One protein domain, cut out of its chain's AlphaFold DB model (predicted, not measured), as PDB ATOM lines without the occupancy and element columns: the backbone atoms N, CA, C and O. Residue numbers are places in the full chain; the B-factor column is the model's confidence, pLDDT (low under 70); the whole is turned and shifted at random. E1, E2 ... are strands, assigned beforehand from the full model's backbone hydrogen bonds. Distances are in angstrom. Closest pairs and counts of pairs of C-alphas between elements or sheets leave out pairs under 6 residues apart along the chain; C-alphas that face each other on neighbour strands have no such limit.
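This is residues 43 to 128 of the 129 residues of an uncharacterized protein of Lactococcus garvieae (UniProt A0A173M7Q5). The domain is a small closed barrel of eight antiparallel strands, E1 to E8, each side by side with the one before it in the chain, and E8 closes the ring beside E1. The long strands E2, E3 and E4 make one part of the wall, and the short strands E7 and E8 lie in another; after E8, residues 120 to 128 run on without a named element. The printed part has 86 residues, with no named helix and eight named strands; its class is all strand, and the strands form a meander, each the antiparallel neighbour of the one before. It is compact, with a radius of gyration of the C-alphas of 12.3 A, and rounded, spanning 30 by 29 by 21 A.

In the barrel, E2, residues 56 to 66, bends by 86 degrees at residue 60. On one side of it is E1, residues 45 to 51, with N 47 and O 63 2.7 A apart, within hydrogen-bond range. On the other side is E3, residues 69 to 76, beside residues 60 to 66 of E2, with N 64 and O 71 at 2.8 A. E4, residues 79 to 89, bends by 57 degrees at residue 82, and its pairing is staggered: residues 79 to 87 pair with E3, N 72 and O 84 being 2.8 A apart, and residues 87 to 89 with E5, residues 94 to 96, where N 89 and O 94 are 2.8 A apart. E6, residues 100 to 106, is staggered too: residues 100 to 102 pair with E5, with N 95 and O 101 at 2.8 A, and residues 103 to 106 with E7, residues 109 to 112, with N 104 and O 111 at 2.8 A. E8, residues 115 to 119, forms a hairpin with E7, N 110 and O 117 being 2.8 A apart, and has E1 on its other side, with N 50 and O 116 at 2.8 A. E1 and E5 are apart, and so are E3 and E7.

From first to last C-alpha, E4 measures 29.6 A, E2 23.8 A, E3 23.3 A, E6 19.9 A and E1 18.8 A. E1 begins at C-alpha 45 (32.935, -22.636, 12.018), E4 ends at C-alpha 89 (26.611, -25.585, -2.051), and E8 ends at C-alpha 119 (37.410, -17.703, 10.032).

The two C-alphas farthest apart are those of Asn 77 and Lys 91, at 36.9 A. The printed part has no cut, and the seven links between successive strands are tight. The mean pLDDT of the printed part is 92.9, and no printed residue is under 70.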
ATOM      1  N   LEU A  43      34.574 -25.907   5.870       93.50
ATOM      2  CA  LEU A  43      34.005 -24.563   5.908       93.50
ATOM      3  C   LEU A  43      33.276 -24.314   7.231       93.50
ATOM      4  O   LEU A  43      33.076 -23.156   7.580       93.50
ATOM      5  N   ASN A  44      32.967 -25.357   8.005       95.75
ATOM      6  CA  ASN A  44      32.281 -25.215   9.278       95.75
ATOM      7  C   ASN A  44      33.084 -24.350  10.255       95.75
ATOM      8  O   ASN A  44      34.309 -24.488  10.377       95.75
ATOM      9  N   GLY A  45      32.383 -23.478  10.968       96.69
ATOM     10  CA  GLY A  45      32.935 -22.636  12.018       96.69
ATOM     11  C   GLY A  45      32.373 -21.222  12.014       96.69
ATOM     12  O   GLY A  45      31.539 -20.855  11.184       96.69
ATOM     13  N   LEU A  46      32.878 -20.428  12.953       97.38
ATOM     14  CA  LEU A  46      32.517 -19.033  13.122       97.38
ATOM     15  C   LEU A  46      33.442 -18.126  12.309       97.38
ATOM     16  O   LEU A  46      34.656 -18.332  12.233       97.38
ATOM     17  N   TYR A  47      32.855 -17.104  11.707       97.75
ATOM     18  CA  TYR A  47      33.533 -16.114  10.898       97.75
ATOM     19  C   TYR A  47      33.099 -14.704  11.280       97.75
ATOM     20  O   TYR A  47      31.959 -14.454  11.673       97.75
ATOM     21  N   TYR A  48      34.005 -13.761  11.063       96.25
ATOM     22  CA  TYR A  48      33.823 -12.348  11.367       96.25
ATOM     23  C   TYR A  48      33.981 -11.511  10.110       96.25
ATOM     24  O   TYR A  48      34.881 -11.774   9.313       96.25
ATOM     25  N   CYS A  49      33.132 -10.500   9.926       95.88
ATOM     26  CA  CYS A  49      33.267  -9.576   8.803       95.88
ATOM     27  C   CYS A  49      34.661  -8.932   8.839       95.88
ATOM     28  O   CYS A  49      35.083  -8.404   9.871       95.88
ATOM     29  N   TYR A  50      35.382  -9.038   7.727       96.75
ATOM     30  CA  TYR A  50      36.810  -8.769   7.623       96.75
ATOM     31  C   TYR A  50      37.079  -7.626   6.650       96.75
ATOM     32  O   TYR A  50      36.644  -7.649   5.496       96.75
ATOM     33  N   ASN A  51      37.848  -6.644   7.109       93.12
ATOM     34  CA  ASN A  51      38.366  -5.557   6.301       93.12
ATOM     35  C   ASN A  51      39.836  -5.834   5.978       93.12
ATOM     36  O   ASN A  51      40.730  -5.621   6.795       93.12
ATOM     37  N   ASP A  52      40.087  -6.299   4.759       90.88
ATOM     38  CA  ASP A  52      41.420  -6.672   4.290       90.88
ATOM     39  C   ASP A  52      42.369  -5.483   4.115       90.88
ATOM     40  O   ASP A  52      43.573  -5.645   4.292       90.88
ATOM     41  N   LYS A  53      41.844  -4.287   3.827       91.00
ATOM     42  CA  LYS A  53      42.648  -3.061   3.702       91.00
ATOM     43  C   LYS A  53      43.297  -2.657   5.019       91.00
ATOM     44  O   LYS A  53      44.381  -2.083   5.011       91.00
ATOM     45  N   HIS A  54      42.620  -2.927   6.132       90.31
ATOM     46  CA  HIS A  54      43.105  -2.588   7.468       90.31
ATOM     47  C   HIS A  54      43.556  -3.812   8.266       90.31
ATOM     48  O   HIS A  54      44.097  -3.644   9.352       90.31
ATOM     49  N   ASN A  55      43.382  -5.022   7.720       91.88
ATOM     50  CA  ASN A  55      43.613  -6.279   8.425       91.88
ATOM     51  C   ASN A  55      42.887  -6.290   9.783       91.88
ATOM     52  O   ASN A  55      43.472  -6.595  10.819       91.88
ATOM     53  N   THR A  56      41.608  -5.913   9.770       95.06
ATOM     54  CA  THR A  56      40.755  -5.853  10.963       95.06
ATOM     55  C   THR A  56      39.487  -6.668  10.768       95.06
ATOM     56  O   THR A  56      39.057  -6.910   9.638       95.06
ATOM     57  N   TYR A  57      38.865  -7.100  11.861       94.19
ATOM     58  CA  TYR A  57      37.558  -7.759  11.825       94.19
ATOM     59  C   TYR A  57      36.605  -7.163  12.857       94.19
ATOM     60  O   TYR A  57      37.022  -6.519  13.816       94.19
ATOM     61  N   THR A  58      35.306  -7.392  12.681       92.38
ATOM     62  CA  THR A  58      34.302  -6.994  13.673       92.38
ATOM     63  C   THR A  58      33.549  -8.188  14.243       92.38
ATOM     64  O   THR A  58      33.149  -9.098  13.523       92.38
ATOM     65  N   LYS A  59      33.296  -8.147  15.556       90.19
ATOM     66  CA  LYS A  59      32.411  -9.088  16.264       90.19
ATOM     67  C   LYS A  59      30.931  -8.709  16.164       90.19
ATOM     68  O   LYS A  59      30.075  -9.469  16.604       90.19
ATOM     69  N   THR A  60      30.622  -7.541  15.598       90.19
ATOM     70  CA  THR A  60      29.238  -7.091  15.402       90.19
ATOM     71  C   THR A  60      28.589  -7.734  14.190       90.19
ATOM     72  O   THR A  60      27.377  -7.852  14.186       90.19
ATOM     73  N   MET A  61      29.356  -8.169  13.187       91.56
ATOM     74  CA  MET A  61      28.841  -8.845  11.994       91.56
ATOM     75  C   MET A  61      29.540 -10.186  11.841       91.56
ATOM     76  O   MET A  61      30.750 -10.240  11.613       91.56
ATOM     77  N   MET A  62      28.776 -11.261  11.980       95.12
ATOM     78  CA  MET A  62      29.299 -12.621  12.014       95.12
ATOM     79  C   MET A  62      28.580 -13.500  11.005       95.12
ATOM     80  O   MET A  62      27.424 -13.263  10.653       95.12
ATOM     81  N   MET A  63      29.280 -14.535  10.577       96.94
ATOM     82  CA  MET A  63      28.745 -15.606   9.758       96.94
ATOM     83  C   MET A  63      29.161 -16.924  10.397       96.94
ATOM     84  O   MET A  63      30.326 -17.112  10.722       96.94
ATOM     85  N   GLU A  64      28.228 -17.837  10.578       97.31
ATOM     86  CA  GLU A  64      28.485 -19.188  11.055       97.31
ATOM     87  C   GLU A  64      28.128 -20.159   9.942       97.31
ATOM     88  O   GLU A  64      27.087 -20.008   9.305       97.31
ATOM     89  N   ILE A  65      29.006 -21.116   9.669       96.44
ATOM     90  CA  ILE A  65      28.737 -22.184   8.709       96.44
ATOM     91  C   ILE A  65      28.679 -23.492   9.482       96.44
ATOM     92  O   ILE A  65      29.613 -23.825  10.214       96.44
ATOM     93  N   GLU A  66      27.602 -24.238   9.281       95.25
ATOM     94  CA  GLU A  66      27.422 -25.591   9.792       95.25
ATOM     95  C   GLU A  66      26.890 -26.462   8.652       95.25
ATOM     96  O   GLU A  66      25.754 -26.319   8.194       95.25
ATOM     97  N   ASP A  67      27.766 -27.319   8.135       92.06
ATOM     98  CA  ASP A  67      27.541 -28.181   6.981       92.06
ATOM     99  C   ASP A  67      27.097 -27.393   5.739       92.06
ATOM    100  O   ASP A  67      27.896 -26.699   5.110       92.06
ATOM    101  N   SER A  68      25.822 -27.498   5.361       93.62
ATOM    102  CA  SER A  68      25.242 -26.775   4.225       93.62
ATOM    103  C   SER A  68      24.474 -25.513   4.623       93.62
ATOM    104  O   SER A  68      23.863 -24.880   3.759       93.62
ATOM    105  N   THR A  69      24.473 -25.153   5.902       95.12
ATOM    106  CA  THR A  69      23.736 -24.010   6.444       95.12
ATOM    107  C   THR A  69      24.700 -22.878   6.758       95.12
ATOM    108  O   THR A  69      25.776 -23.089   7.310       95.12
ATOM    109  N   VAL A  70      24.305 -21.659   6.405       96.38
ATOM    110  CA  VAL A  70      25.026 -20.432   6.737       96.38
ATOM    111  C   VAL A  70      24.091 -19.538   7.529       96.38
ATOM    112  O   VAL A  70      22.981 -19.265   7.083       96.38
ATOM    113  N   ILE A  71      24.531 -19.064   8.685       95.75
ATOM    114  CA  ILE A  71      23.765 -18.147   9.521       95.75
ATOM    115  C   ILE A  71      24.512 -16.824   9.599       95.75
ATOM    116  O   ILE A  71      25.669 -16.773  10.012       95.75
ATOM    117  N   PHE A  72      23.846 -15.746   9.213       94.19
ATOM    118  CA  PHE A  72      24.356 -14.389   9.345       94.19
ATOM    119  C   PHE A  72      23.790 -13.750  10.603       94.19
ATOM    120  O   PHE A  72      22.589 -13.831  10.854       94.19
ATOM    121  N   TYR A  73      24.642 -13.076  11.369       90.12
ATOM    122  CA  TYR A  73      24.251 -12.360  12.578       90.12
ATOM    123  C   TYR A  73      24.762 -10.925  12.542       90.12
ATOM    124  O   TYR A  73      25.920 -10.679  12.195       90.12
ATOM    125  N   SER A  74      23.928  -9.991  13.002       90.50
ATOM    126  CA  SER A  74      24.379  -8.672  13.442       90.50
ATOM    127  C   SER A  74      24.060  -8.474  14.920       90.50
ATOM    128  O   SER A  74      22.942  -8.758  15.359       90.50
ATOM    129  N   LYS A  75      25.035  -7.989  15.691       87.75
ATOM    130  CA  LYS A  75      24.916  -7.717  17.124       87.75
ATOM    131  C   LYS A  75      25.200  -6.257  17.453       87.75
ATOM    132  O   LYS A  75      26.157  -5.674  16.949       87.75
ATOM    133  N   THR A  76      24.419  -5.707  18.377       88.00
ATOM    134  CA  THR A  76      24.663  -4.415  19.035       88.00
ATOM    135  C   THR A  76      24.519  -4.614  20.539       88.00
ATOM    136  O   THR A  76      23.556  -5.229  20.970       88.00
ATOM    137  N   ASN A  77      25.469  -4.134  21.348       86.69
ATOM    138  CA  ASN A  77      25.439  -4.284  22.815       86.69
ATOM    139  C   ASN A  77      25.179  -5.730  23.298       86.69
ATOM    140  O   ASN A  77      24.449  -5.945  24.256       86.69
ATOM    141  N   ASN A  78      25.780  -6.720  22.627       81.44
ATOM    142  CA  ASN A  78      25.580  -8.164  22.846       81.44
ATOM    143  C   ASN A  78      24.187  -8.722  22.498       81.44
ATOM    144  O   ASN A  78      23.995  -9.933  22.585       81.44
ATOM    145  N   GLU A  79      23.262  -7.897  22.019       86.75
ATOM    146  CA  GLU A  79      21.954  -8.325  21.532       86.75
ATOM    147  C   GLU A  79      21.998  -8.580  20.024       86.75
ATOM    148  O   GLU A  79      22.575  -7.801  19.261       86.75
ATOM    149  N   THR A  80      21.392  -9.682  19.582       88.00
ATOM    150  CA  THR A  80      21.229  -9.985  18.156       88.00
ATOM    151  C   THR A  80      20.105  -9.125  17.591       88.00
ATOM    152  O   THR A  80      18.945  -9.322  17.938       88.00
ATOM    153  N   ILE A  81      20.447  -8.199  16.698       90.62
ATOM    154  CA  ILE A  81      19.485  -7.297  16.043       90.62
ATOM    155  C   ILE A  81      19.077  -7.784  14.650       90.62
ATOM    156  O   ILE A  81      18.077  -7.333  14.101       90.62
ATOM    157  N   TYR A  82      19.851  -8.701  14.069       88.94
ATOM    158  CA  TYR A  82      19.556  -9.332  12.790       88.94
ATOM    159  C   TYR A  82      20.084 -10.761  12.793       88.94
ATOM    160  O   TYR A  82      21.207 -11.012  13.241       88.94
ATOM    161  N   LYS A  83      19.267 -11.678  12.277       91.69
ATOM    162  CA  LYS A  83      19.623 -13.069  12.031       91.69
ATOM    163  C   LYS A  83      18.971 -13.501  10.727       91.69
ATOM    164  O   LYS A  83      17.758 -13.363  10.592       91.69
ATOM    165  N   ASP A  84      19.761 -14.047   9.819       92.06
ATOM    166  CA  ASP A  84      19.258 -14.624   8.574       92.06
ATOM    167  C   ASP A  84      19.963 -15.940   8.276       92.06
ATOM    168  O   ASP A  84      21.078 -16.183   8.743       92.06
ATOM    169  N   THR A  85      19.285 -16.816   7.547       93.56
ATOM    170  CA  THR A  85      19.769 -18.155   7.226       93.56
ATOM    171  C   THR A  85      19.816 -18.337   5.721       93.56
ATOM    172  O   THR A  85      18.873 -18.037   4.998       93.56
ATOM    173  N   ALA A  86      20.924 -18.885   5.257       94.31
ATOM    174  CA  ALA A  86      21.183 -19.203   3.874       94.31
ATOM    175  C   ALA A  86      21.654 -20.648   3.746       94.31
ATOM    176  O   ALA A  86      22.076 -21.289   4.710       94.31
ATOM    177  N   ARG A  87      21.622 -21.154   2.517       95.50
ATOM    178  CA  ARG A  87      22.225 -22.440   2.167       95.50
ATOM    179  C   ARG A  87      23.551 -22.212   1.449       95.50
ATOM    180  O   ARG A  87      23.696 -21.232   0.719       95.50
ATOM    181  N   ILE A  88      24.490 -23.141   1.589       95.06
ATOM    182  CA  ILE A  88      25.718 -23.200   0.797       95.06
ATOM    183  C   ILE A  88      25.802 -24.525   0.029       95.06
ATOM    184  O   ILE A  88      25.506 -25.597   0.553       95.06
ATOM    185  N   ASP A  89      26.179 -24.448  -1.245       94.00
ATOM    186  CA  ASP A  89      26.611 -25.585  -2.051       94.00
ATOM    187  C   ASP A  89      28.139 -25.581  -2.097       94.00
ATOM    188  O   ASP A  89      28.769 -24.789  -2.808       94.00
ATOM    189  N   ILE A  90      28.732 -26.469  -1.298       90.81
ATOM    190  CA  ILE A  90      30.182 -26.586  -1.161       90.81
ATOM    191  C   ILE A  90      30.811 -27.017  -2.491       90.81
ATOM    192  O   ILE A  90      31.784 -26.412  -2.936       90.81
ATOM    193  N   LYS A  91      30.209 -28.001  -3.171       89.19
ATOM    194  CA  LYS A  91      30.729 -28.562  -4.425       89.19
ATOM    195  C   LYS A  91      30.623 -27.558  -5.570       89.19
ATOM    196  O   LYS A  91      31.575 -27.377  -6.323       89.19
ATOM    197  N   GLY A  92      29.477 -26.890  -5.681       91.75
ATOM    198  CA  GLY A  92      29.210 -25.885  -6.709       91.75
ATOM    199  C   GLY A  92      29.801 -24.503  -6.423       91.75
ATOM    200  O   GLY A  92      29.702 -23.630  -7.283       91.75
ATOM    201  N   LYS A  93      30.400 -24.291  -5.242       94.31
ATOM    202  CA  LYS A  93      30.924 -23.002  -4.755       94.31
ATOM    203  C   LYS A  93      29.903 -21.857  -4.798       94.31
ATOM    204  O   LYS A  93      30.223 -20.731  -5.184       94.31
ATOM    205  N   LYS A  94      28.666 -22.140  -4.377       95.75
ATOM    206  CA  LYS A  94      27.539 -21.189  -4.375       95.75
ATOM    207  C   LYS A  94      26.942 -20.990  -2.988       95.75
ATOM    208  O   LYS A  94      26.912 -21.919  -2.191       95.75
ATOM    209  N   ILE A  95      26.431 -19.792  -2.724       95.12
ATOM    210  CA  ILE A  95      25.648 -19.441  -1.535       95.12
ATOM    211  C   ILE A  95      24.293 -18.854  -1.952       95.12
ATOM    212  O   ILE A  95      24.199 -18.157  -2.965       95.12
ATOM    213  N   TYR A  96      23.249 -19.155  -1.181       92.81
ATOM    214  CA  TYR A  96      21.855 -18.820  -1.472       92.81
ATOM    215  C   TYR A  96      21.278 -17.941  -0.350       92.81
ATOM    216  O   TYR A  96      20.735 -18.466   0.618       92.81
ATOM    217  N   THR A  97      21.412 -16.614  -0.472       83.31
ATOM    218  CA  THR A  97      21.020 -15.613   0.553       83.31
ATOM    219  C   THR A  97      19.828 -14.741   0.111       83.31
ATOM    220  O   THR A  97      19.775 -13.555   0.418       83.31
ATOM    221  N   GLY A  98      18.940 -15.274  -0.737       78.44
ATOM    222  CA  GLY A  98      17.917 -14.519  -1.491       78.44
ATOM    223  C   GLY A  98      18.330 -14.220  -2.940       78.44
ATOM    224  O   GLY A  98      17.513 -14.302  -3.853       78.44
ATOM    225  N   ILE A  99      19.628 -14.021  -3.176       78.69
ATOM    226  CA  ILE A  99      20.264 -14.131  -4.495       78.69
ATOM    227  C   ILE A  99      21.285 -15.269  -4.472       78.69
ATOM    228  O   ILE A  99      21.901 -15.546  -3.442       78.69
ATOM    229  N   THR A 100      21.462 -15.945  -5.607       92.25
ATOM    230  CA  THR A 100      22.528 -16.945  -5.744       92.25
ATOM    231  C   THR A 100      23.825 -16.231  -6.091       92.25
ATOM    232  O   THR A 100      23.897 -15.539  -7.106       92.25
ATOM    233  N   ALA A 101      24.855 -16.421  -5.275       93.06
ATOM    234  CA  ALA A 101      26.177 -15.854  -5.500       93.06
ATOM    235  C   ALA A 101      27.243 -16.948  -5.484       93.06
ATOM    236  O   ALA A 101      27.143 -17.921  -4.738       93.06
ATOM    237  N   ASN A 102      28.292 -16.769  -6.284       96.19
ATOM    238  CA  ASN A 102      29.500 -17.572  -6.131       96.19
ATOM    239  C   ASN A 102      30.263 -17.092  -4.892       96.19
ATOM    240  O   ASN A 102      30.330 -15.885  -4.631       96.19
ATOM    241  N   TYR A 103      30.876 -18.024  -4.170       96.00
ATOM    242  CA  TYR A 103      31.801 -17.697  -3.093       96.00
ATOM    243  C   TYR A 103      33.211 -18.197  -3.416       96.00
ATOM    244  O   TYR A 103      33.433 -19.057  -4.270       96.00
ATOM    245  N   SER A 104      34.183 -17.649  -2.702       95.88
ATOM    246  CA  SER A 104      35.550 -18.155  -2.654       95.88
ATOM    247  C   SER A 104      35.963 -18.358  -1.204       95.88
ATOM    248  O   SER A 104      35.488 -17.658  -0.311       95.88
ATOM    249  N   TYR A 105      36.834 -19.336  -0.974       95.19
ATOM    250  CA  TYR A 105      37.430 -19.574   0.330       95.19
ATOM    251  C   TYR A 105      38.924 -19.827   0.160       95.19
ATOM    252  O   TYR A 105      39.338 -20.692  -0.615       95.19
ATOM    253  N   THR A 106      39.759 -19.027   0.814       93.75
ATOM    254  CA  THR A 106      41.219 -19.127   0.706       93.75
ATOM    255  C   THR A 106      41.868 -18.626   1.986       93.75
ATOM    256  O   THR A 106      41.560 -17.536   2.460       93.75
ATOM    257  N   ASN A 107      42.787 -19.414   2.553       92.25
ATOM    258  CA  ASN A 107      43.562 -19.058   3.751       92.25
ATOM    259  C   ASN A 107      42.715 -18.613   4.962       92.25
ATOM    260  O   ASN A 107      43.149 -17.774   5.747       92.25
ATOM    261  N   GLY A 108      41.516 -19.179   5.128       94.31
ATOM    262  CA  GLY A 108      40.600 -18.797   6.205       94.31
ATOM    263  C   GLY A 108      39.744 -17.567   5.903       94.31
ATOM    264  O   GLY A 108      38.982 -17.160   6.768       94.31
ATOM    265  N   ILE A 109      39.828 -16.981   4.706       96.75
ATOM    266  CA  ILE A 109      38.921 -15.920   4.262       96.75
ATOM    267  C   ILE A 109      37.850 -16.532   3.366       96.75
ATOM    268  O   ILE A 109      38.161 -17.073   2.308       96.75
ATOM    269  N   PHE A 110      36.595 -16.397   3.776       97.25
ATOM    270  CA  PHE A 110      35.410 -16.628   2.962       97.25
ATOM    271  C   PHE A 110      34.993 -15.313   2.294       97.25
ATOM    272  O   PHE A 110      35.060 -14.249   2.908       97.25
ATOM    273  N   SER A 111      34.603 -15.329   1.025       96.31
ATOM    274  CA  SER A 111      34.220 -14.110   0.304       96.31
ATOM    275  C   SER A 111      33.097 -14.366  -0.687       96.31
ATOM    276  O   SER A 111      33.198 -15.275  -1.506       96.31
ATOM    277  N   PHE A 112      32.067 -13.526  -0.654       94.38
ATOM    278  CA  PHE A 112      30.951 -13.513  -1.603       94.38
ATOM    279  C   PHE A 112      30.390 -12.090  -1.690       94.38
ATOM    280  O   PHE A 112      30.510 -11.321  -0.739       94.38
ATOM    281  N   ASN A 113      29.812 -11.699  -2.830       88.75
ATOM    282  CA  ASN A 113      29.214 -10.365  -3.026       88.75
ATOM    283  C   ASN A 113      30.098  -9.183  -2.570       88.75
ATOM    284  O   ASN A 113      29.600  -8.192  -2.048       88.75
ATOM    285  N   LYS A 114      31.422  -9.279  -2.780       89.06
ATOM    286  CA  LYS A 114      32.444  -8.297  -2.348       89.06
ATOM    287  C   LYS A 114      32.617  -8.155  -0.826       89.06
ATOM    288  O   LYS A 114      33.465  -7.376  -0.399       89.06
ATOM    289  N   ILE A 115      31.879  -8.916  -0.024       92.25
ATOM    290  CA  ILE A 115      32.034  -8.988   1.429       92.25
ATOM    291  C   ILE A 115      33.012 -10.115   1.754       92.25
ATOM    292  O   ILE A 115      32.992 -11.176   1.125       92.25
ATOM    293  N   LYS A 116      33.881  -9.874   2.736       96.31
ATOM    294  CA  LYS A 116      34.862 -10.847   3.214       96.31
ATOM    295  C   LYS A 116      34.589 -11.180   4.670       96.31
ATOM    296  O   LYS A 116      34.251 -10.306   5.461       96.31
ATOM    297  N   TYR A 117      34.780 -12.441   5.009       97.12
ATOM    298  CA  TYR A 117      34.638 -12.977   6.350       97.12
ATOM    299  C   TYR A 117      35.886 -13.787   6.686       97.12
ATOM    300  O   TYR A 117      36.304 -14.630   5.894       97.12
ATOM    301  N   VAL A 118      36.499 -13.544   7.838       97.44
ATOM    302  CA  VAL A 118      37.674 -14.285   8.306       97.44
ATOM    303  C   VAL A 118      37.249 -15.329   9.333       97.44
ATOM    304  O   VAL A 118      36.497 -15.023  10.256       97.44
ATOM    305  N   LYS A 119      37.712 -16.567   9.160       97.56
ATOM    306  CA  LYS A 119      37.410 -17.703  10.032       97.56
ATOM    307  C   LYS A 119      38.136 -17.560  11.363       97.56
ATOM    308  O   LYS A 119      39.355 -17.347  11.367       97.56
ATOM    309  N   GLU A 120      37.416 -17.738  12.463       96.38
ATOM    310  CA  GLU A 120      37.984 -17.801  13.806       96.38
ATOM    311  C   GLU A 120      39.126 -18.830  13.874       96.38
ATOM    312  O   GLU A 120      39.081 -19.893  13.247       96.38
ATOM    313  N   GLY A 121      40.202 -18.480  14.579       94.31
ATOM    314  CA  GLY A 121      41.384 -19.330  14.743       94.31
ATOM    315  C   GLY A 121      42.271 -19.478  13.499       94.31
ATOM    316  O   GLY A 121      43.341 -20.086  13.579       94.31
ATOM    317  N   SER A 122      41.892 -18.915  12.345       95.06
ATOM    318  CA  SER A 122      42.760 -18.901  11.161       95.06
ATOM    319  C   SER A 122      44.018 -18.049  11.378       95.06
ATOM    320  O   SER A 122      44.049 -17.123  12.188       95.06
ATOM    321  N   LYS A 123      45.080 -18.313  10.601       94.06
ATOM    322  CA  LYS A 123      46.321 -17.514  10.659       94.06
ATOM    323  C   LYS A 123      46.080 -16.023  10.401       94.06
ATOM    324  O   LYS A 123      46.810 -15.204  10.945       94.06
ATOM    325  N   ILE A 124      45.109 -15.694   9.546       93.50
ATOM    326  CA  ILE A 124      44.738 -14.307   9.244       93.50
ATOM    327  C   ILE A 124      43.975 -13.713  10.425       93.50
ATOM    328  O   ILE A 124      44.343 -12.641  10.885       93.50
ATOM    329  N   PHE A 125      43.004 -14.442  10.985       95.25
ATOM    330  CA  PHE A 125      42.276 -14.017  12.183       95.25
ATOM    331  C   PHE A 125      43.212 -13.682  13.349       95.25
ATOM    332  O   PHE A 125      43.116 -12.602  13.916       95.25
ATOM    333  N   ASN A 126      44.187 -14.547  13.640       93.62
ATOM    334  CA  ASN A 126      45.136 -14.337  14.740       93.62
ATOM    335  C   ASN A 126      46.085 -13.141  14.526       93.62
ATOM    336  O   ASN A 126      46.767 -12.729  15.460       93.62
ATOM    337  N   LYS A 127      46.183 -12.622  13.297       93.00
ATOM    338  CA  LYS A 127      46.986 -11.438  12.956       93.00
ATOM    339  C   LYS A 127      46.145 -10.178  12.796       93.00
ATOM    340  O   LYS A 127      46.720  -9.095  12.713       93.00
ATOM    341  N   ALA A 128      44.833 -10.318  12.661       88.88
ATOM    342  CA  ALA A 128      43.925  -9.204  12.484       88.88
ATOM    343  C   ALA A 128      43.616  -8.554  13.839       88.88
ATOM    344  O   ALA A 128      43.559  -9.245  14.859       88.88
TER     345      ALA A 128